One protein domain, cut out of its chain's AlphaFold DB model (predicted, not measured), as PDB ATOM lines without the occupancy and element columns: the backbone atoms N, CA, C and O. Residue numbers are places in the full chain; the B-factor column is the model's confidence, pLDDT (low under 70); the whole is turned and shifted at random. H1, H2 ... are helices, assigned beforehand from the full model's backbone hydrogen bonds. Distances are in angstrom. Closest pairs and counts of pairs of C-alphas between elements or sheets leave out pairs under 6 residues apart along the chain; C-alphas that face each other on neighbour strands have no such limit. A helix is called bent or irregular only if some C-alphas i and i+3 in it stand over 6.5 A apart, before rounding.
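What this domain is: This is residues 63 to 111 of the 120 residues of an uncharacterized protein of Gammaproteobacteria bacterium TMED281 (UniProt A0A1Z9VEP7). Little regular structure is present: a looped chain with three short helices, H2 towards one end of the long axis, H3 towards the other and H1 between them. Residues 86 to 95 run the length from H2 to H3, and residues 102 to 111 fold back from H3. The printed part has 49 residues, 16 of them in named helices, with no named strand; the class is all helix. It is compact, with a radius of gyration of the C-alphas of 10.4 A and spans of 30 by 20 by 15 A.

How they stand to each other: H1, residues 72 to 75, and H2, residues 80 to 85, are close but not clearly touching; their closest C-alphas, of Cys 74 and Thr 80, are 6.1 A apart. H3, residues 96 to 101, is apart from both. H2 has every O i to N i+4 pair within hydrogen-bond range; H3 has 0 of 2, but 2 of 3 O i to N i+3 pairs; H1 is too short for an i+4 pair.

Where its parts are: H1 begins at C-alpha 72 (179.828, 130.104, 152.011) and is 6.0 A long, neither bent nor irregular, but only just. H2 is 8.9 A long. H3 is 10.2 A long, ends at C-alpha 101 (177.940, 130.932, 164.665), and is irregular: C-alphas 97 and 100 are 7.6 A apart.

The domain as a whole: The farthest C-alphas, of Thr 85 and Phe 104, are 30.6 A apart. The printed part has no cut; H1 to H2 is a tight link, H2 to H3 a short one. Model confidence is under 70 at residues 104 to 111.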
ATOM      1  N   LYS A  63     179.904 139.621 140.650       89.62
ATOM      2  CA  LYS A  63     180.966 140.605 140.920       89.62
ATOM      3  C   LYS A  63     181.838 140.225 142.113       89.62
ATOM      4  O   LYS A  63     182.976 140.662 142.217       89.62
ATOM      5  N   ARG A  64     181.317 139.381 143.004       90.62
ATOM      6  CA  ARG A  64     182.044 138.874 144.166       90.62
ATOM      7  C   ARG A  64     183.039 137.788 143.803       90.62
ATOM      8  O   ARG A  64     183.865 137.484 144.647       90.62
ATOM      9  N   ALA A  65     182.972 137.206 142.601       89.38
ATOM     10  CA  ALA A  65     183.758 136.034 142.226       89.38
ATOM     11  C   ALA A  65     185.245 136.194 142.549       89.38
ATOM     12  O   ALA A  65     185.847 135.267 143.082       89.38
ATOM     13  N   ALA A  66     185.808 137.372 142.264       86.75
ATOM     14  CA  ALA A  66     187.222 137.678 142.452       86.75
ATOM     15  C   ALA A  66     187.643 137.881 143.919       86.75
ATOM     16  O   ALA A  66     188.836 137.967 144.202       86.75
ATOM     17  N   LYS A  67     186.696 137.967 144.860       88.19
ATOM     18  CA  LYS A  67     187.004 138.174 146.279       88.19
ATOM     19  C   LYS A  67     187.443 136.852 146.901       88.19
ATOM     20  O   LYS A  67     186.765 135.837 146.752       88.19
ATOM     21  N   SER A  68     188.525 136.884 147.675       85.94
ATOM     22  CA  SER A  68     189.041 135.716 148.405       85.94
ATOM     23  C   SER A  68     188.005 135.098 149.352       85.94
ATOM     24  O   SER A  68     187.982 133.888 149.535       85.94
ATOM     25  N   CYS A  69     187.100 135.913 149.901       88.06
ATOM     26  CA  CYS A  69     186.024 135.484 150.797       88.06
ATOM     27  C   CYS A  69     184.723 135.054 150.086       88.06
ATOM     28  O   CYS A  69     183.693 134.832 150.738       88.06
ATOM     29  N   TYR A  70     184.714 134.978 148.752       88.75
ATOM     30  CA  TYR A  70     183.534 134.552 148.007       88.75
ATOM     31  C   TYR A  70     183.240 133.069 148.240       88.75
ATOM     32  O   TYR A  70     184.111 132.216 148.117       88.75
ATOM     33  N   GLY A  71     181.990 132.749 148.574       87.81
ATOM     34  CA  GLY A  71     181.582 131.377 148.869       87.81
ATOM     35  C   GLY A  71     180.582 131.311 150.012       87.81
ATOM     36  O   GLY A  71     179.728 132.191 150.159       87.81
ATOM     37  N   PHE A  72     180.681 130.269 150.834       85.19
ATOM     38  CA  PHE A  72     179.828 130.104 152.011       85.19
ATOM     39  C   PHE A  72     179.944 131.239 153.054       85.19
ATOM     40  O   PHE A  72     178.899 131.557 153.633       85.19
ATOM     41  N   PRO A  73     181.098 131.930 153.260       89.44
ATOM     42  CA  PRO A  73     181.173 133.032 154.228       89.44
ATOM     43  C   PRO A  73     180.214 134.177 153.891       89.44
ATOM     44  O   PRO A  73     179.699 134.859 154.777       89.44
ATOM     45  N   CYS A  74     179.881 134.353 152.607       90.69
ATOM     46  CA  CYS A  74     178.948 135.380 152.150       90.69
ATOM     47  C   CYS A  74     177.544 135.281 152.769       90.69
ATOM     48  O   CYS A  74     176.779 136.223 152.615       90.69
ATOM     49  N   ARG A  75     177.149 134.172 153.409       89.81
ATOM     50  CA  ARG A  75     175.833 134.087 154.071       89.81
ATOM     51  C   ARG A  75     175.779 134.826 155.400       89.81
ATOM     52  O   ARG A  75     174.733 135.364 155.740       89.81
ATOM     53  N   ALA A  76     176.906 134.875 156.103       91.25
ATOM     54  CA  ALA A  76     177.033 135.545 157.391       91.25
ATOM     55  C   ALA A  76     177.636 136.951 157.272       91.25
ATOM     56  O   ALA A  76     177.884 137.594 158.284       91.25
ATOM     57  N   CYS A  77     177.915 137.420 156.052       92.38
ATOM     58  CA  CYS A  77     178.645 138.660 155.830       92.38
ATOM     59  C   CYS A  77     177.745 139.900 155.963       92.38
ATOM     60  O   CYS A  77     176.702 139.983 155.304       92.38
ATOM     61  N   ASN A  78     178.203 140.899 156.719       94.38
ATOM     62  CA  ASN A  78     177.546 142.197 156.904       94.38
ATOM     63  C   ASN A  78     177.397 142.973 155.575       94.38
ATOM     64  O   ASN A  78     176.414 143.666 155.330       94.38
ATOM     65  N   HIS A  79     178.337 142.766 154.646       94.25
ATOM     66  CA  HIS A  79     178.450 143.534 153.398       94.25
ATOM     67  C   HIS A  79     177.845 142.844 152.172       94.25
ATOM     68  O   HIS A  79     178.078 143.270 151.040       94.25
ATOM     69  N   THR A  80     177.075 141.767 152.354       90.00
ATOM     70  CA  THR A  80     176.606 140.897 151.257       90.00
ATOM     71  C   THR A  80     175.923 141.660 150.119       90.00
ATOM     72  O   THR A  80     176.211 141.404 148.946       90.00
ATOM     73  N   THR A  81     175.040 142.607 150.440       90.31
ATOM     74  CA  THR A  81     174.316 143.406 149.440       90.31
ATOM     75  C   THR A  81     175.263 144.312 148.654       90.31
ATOM     76  O   THR A  81     175.250 144.277 147.424       90.31
ATOM     77  N   ALA A  82     176.138 145.051 149.341       92.94
ATOM     78  CA  ALA A  82     177.111 145.944 148.708       92.94
ATOM     79  C   ALA A  82     178.172 145.179 147.890       92.94
ATOM     80  O   ALA A  82     178.642 145.657 146.857       92.94
ATOM     81  N   CYS A  83     178.510 143.956 148.307       92.31
ATOM     82  CA  CYS A  83     179.377 143.053 147.555       92.31
ATOM     83  C   CYS A  83     178.716 142.610 146.238       92.31
ATOM     84  O   CYS A  83     179.361 142.612 145.194       92.31
ATOM     85  N   ARG A  84     177.424 142.244 146.256       89.12
ATOM     86  CA  ARG A  84     176.687 141.811 145.047       89.12
ATOM     87  C   ARG A  84     176.579 142.916 144.000       89.12
ATOM     88  O   ARG A  84     176.593 142.633 142.805       89.12
ATOM     89  N   THR A  85     176.478 144.169 144.433       90.56
ATOM     90  CA  THR A  85     176.439 145.323 143.527       90.56
ATOM     91  C   THR A  85     177.826 145.742 143.038       90.56
ATOM     92  O   THR A  85     177.904 146.496 142.065       90.56
ATOM     93  N   GLY A  86     178.904 145.217 143.633       88.56
ATOM     94  CA  GLY A  86     180.288 145.609 143.346       88.56
ATOM     95  C   GLY A  86     180.625 147.010 143.853       88.56
ATOM     96  O   GLY A  86     181.369 147.729 143.204       88.56
ATOM     97  N   ILE A  87     179.984 147.438 144.945       92.25
ATOM     98  CA  ILE A  87     180.253 148.734 145.591       92.25
ATOM     99  C   ILE A  87     181.267 148.562 146.728       92.25
ATOM    100  O   ILE A  87     182.013 149.484 147.039       92.25
ATOM    101  N   TYR A  88     181.292 147.386 147.357       90.62
ATOM    102  CA  TYR A  88     182.184 147.097 148.474       90.62
ATOM    103  C   TYR A  88     183.314 146.154 148.056       90.62
ATOM    104  O   TYR A  88     183.076 144.972 147.790       90.62
ATOM    105  N   GLU A  89     184.544 146.665 148.090       85.81
ATOM    106  CA  GLU A  89     185.788 145.937 147.789       85.81
ATOM    107  C   GLU A  89     186.536 145.465 149.048       85.81
ATOM    108  O   GLU A  89     187.565 144.809 148.943       85.81
ATOM    109  N   GLY A  90     186.011 145.750 150.246       87.81
ATOM    110  CA  GLY A  90     186.642 145.354 151.508       87.81
ATOM    111  C   GLY A  90     186.519 143.859 151.830       87.81
ATOM    112  O   GLY A  90     185.945 143.072 151.066       87.81
ATOM    113  N   GLU A  91     187.042 143.480 152.993       88.81
ATOM    114  CA  GLU A  91     187.096 142.095 153.464       88.81
ATOM    115  C   GLU A  91     185.767 141.606 154.051       88.81
ATOM    116  O   GLU A  91     184.800 142.361 154.211       88.81
ATOM    117  N   TRP A  92     185.710 140.303 154.329       91.25
ATOM    118  CA  TRP A  92     184.577 139.713 155.022       91.25
ATOM    119  C   TRP A  92     184.495 140.233 156.455       91.25
ATOM    120  O   TRP A  92     185.475 140.228 157.191       91.25
ATOM    121  N   GLU A  93     183.293 140.630 156.846       90.75
ATOM    122  CA  GLU A  93     182.952 141.037 158.202       90.75
ATOM    123  C   GLU A  93     181.674 140.305 158.588       90.75
ATOM    124  O   GLU A  93     180.723 140.271 157.795       90.75
ATOM    125  N   ILE A  94     181.651 139.697 159.771       91.31
ATOM    126  CA  ILE A  94     180.460 139.011 160.258       91.31
ATOM    127  C   ILE A  94     179.346 140.008 160.557       91.31
ATOM    128  O   ILE A  94     179.577 141.066 161.131       91.31
ATOM    129  N   ALA A  95     178.121 139.675 160.163       91.12
ATOM    130  CA  ALA A  95     176.956 140.430 160.586       91.12
ATOM    131  C   ALA A  95     176.661 140.133 162.073       91.12
ATOM    132  O   ALA A  95     176.694 138.956 162.451       91.12
ATOM    133  N   PRO A  96     176.310 141.141 162.898       91.19
ATOM    134  CA  PRO A  96     176.152 140.978 164.349       91.19
ATOM    135  C   PRO A  96     175.224 139.831 164.764       91.19
ATOM    136  O   PRO A  96     175.488 139.099 165.711       91.19
ATOM    137  N   GLN A  97     174.148 139.608 164.005       90.44
ATOM    138  CA  GLN A  97     173.178 138.543 164.264       90.44
ATOM    139  C   GLN A  97     173.715 137.119 164.047       90.44
ATOM    140  O   GLN A  97     172.985 136.165 164.293       90.44
ATOM    141  N   TYR A  98     174.934 136.963 163.528       90.56
ATOM    142  CA  TYR A  98     175.554 135.672 163.246       90.56
ATOM    143  C   TYR A  98     176.848 135.444 164.021       90.56
ATOM    144  O   TYR A  98     177.438 134.377 163.873       90.56
ATOM    145  N   GLU A  99     177.287 136.392 164.852       88.38
ATOM    146  CA  GLU A  99     178.536 136.289 165.621       88.38
ATOM    147  C   GLU A  99     178.626 134.985 166.428       88.38
ATOM    148  O   GLU A  99     179.682 134.362 166.485       88.38
ATOM    149  N   HIS A 100     177.499 134.502 166.961       87.50
ATOM    150  CA  HIS A 100     177.426 133.250 167.723       87.50
ATOM    151  C   HIS A 100     177.619 131.974 166.888       87.50
ATOM    152  O   HIS A 100     177.716 130.890 167.462       87.50
ATOM    153  N   TYR A 101     177.657 132.064 165.555       84.31
ATOM    154  CA  TYR A 101     177.940 130.932 164.665       84.31
ATOM    155  C   TYR A 101     179.426 130.755 164.354       84.31
ATOM    156  O   TYR A 101     179.803 129.738 163.769       84.31
ATOM    157  N   VAL A 102     180.271 131.718 164.718       80.06
ATOM    158  CA  VAL A 102     181.704 131.662 164.435       80.06
ATOM    159  C   VAL A 102     182.448 131.149 165.666       80.06
ATOM    160  O   VAL A 102     182.278 131.702 166.754       80.06
ATOM    161  N   PRO A 103     183.262 130.083 165.535       73.06
ATOM    162  CA  PRO A 103     184.084 129.592 166.633       73.06
ATOM    163  C   PRO A 103     184.939 130.712 167.227       73.06
ATOM    164  O   PRO A 103     185.505 131.527 166.489       73.06
ATOM    165  N   PHE A 104     185.056 130.739 168.555       59.28
ATOM    166  CA  PHE A 104     185.856 131.737 169.261       59.28
ATOM    167  C   PHE A 104     187.287 131.785 168.701       59.28
ATOM    168  O   PHE A 104     187.941 130.750 168.583       59.28
ATOM    169  N   GLY A 105     187.761 132.982 168.343       59.41
ATOM    170  CA  GLY A 105     189.100 133.192 167.782       59.41
ATOM    171  C   GLY A 105     189.230 132.989 166.267       59.41
ATOM    172  O   GLY A 105     190.329 133.149 165.749       59.41
ATOM    173  N   SER A 106     188.150 132.679 165.541       64.94
ATOM    174  CA  SER A 106     188.197 132.562 164.076       64.94
ATOM    175  C   SER A 106     187.742 133.838 163.353       64.94
ATOM    176  O   SER A 106     186.787 134.504 163.753       64.94
ATOM    177  N   THR A 107     188.425 134.176 162.258       67.31
ATOM    178  CA  THR A 107     188.085 135.250 161.314       67.31
ATOM    179  C   THR A 107     187.744 134.570 159.987       67.31
ATOM    180  O   THR A 107     188.615 134.004 159.340       67.31
ATOM    181  N   CYS A 108     186.472 134.464 159.593       62.47
ATOM    182  CA  CYS A 108     186.097 133.550 158.500       62.47
ATOM    183  C   CYS A 108     186.222 134.171 157.088       62.47
ATOM    184  O   CYS A 108     185.320 134.869 156.640       62.47
ATOM    185  N   PRO A 109     187.297 133.864 156.338       67.00
ATOM    186  CA  PRO A 109     187.203 133.663 154.877       67.00
ATOM    187  C   PRO A 109     187.409 132.219 154.395       67.00
ATOM    188  O   PRO A 109     187.079 131.948 153.251       67.00
ATOM    189  N   SER A 110     187.904 131.315 155.249       58.88
ATOM    190  CA  SER A 110     187.659 129.854 155.296       58.88
ATOM    191  C   SER A 110     188.795 129.221 156.111       58.88
ATOM    192  O   SER A 110     189.938 129.290 155.682       58.88
ATOM    193  N   ALA A 111     188.512 128.649 157.285       47.34
ATOM    194  CA  ALA A 111     189.506 128.214 158.279       47.34
ATOM    195  C   ALA A 111     190.385 127.014 157.846       47.34
ATOM    196  O   ALA A 111     190.263 125.922 158.396       47.34
TER     197      ALA A 111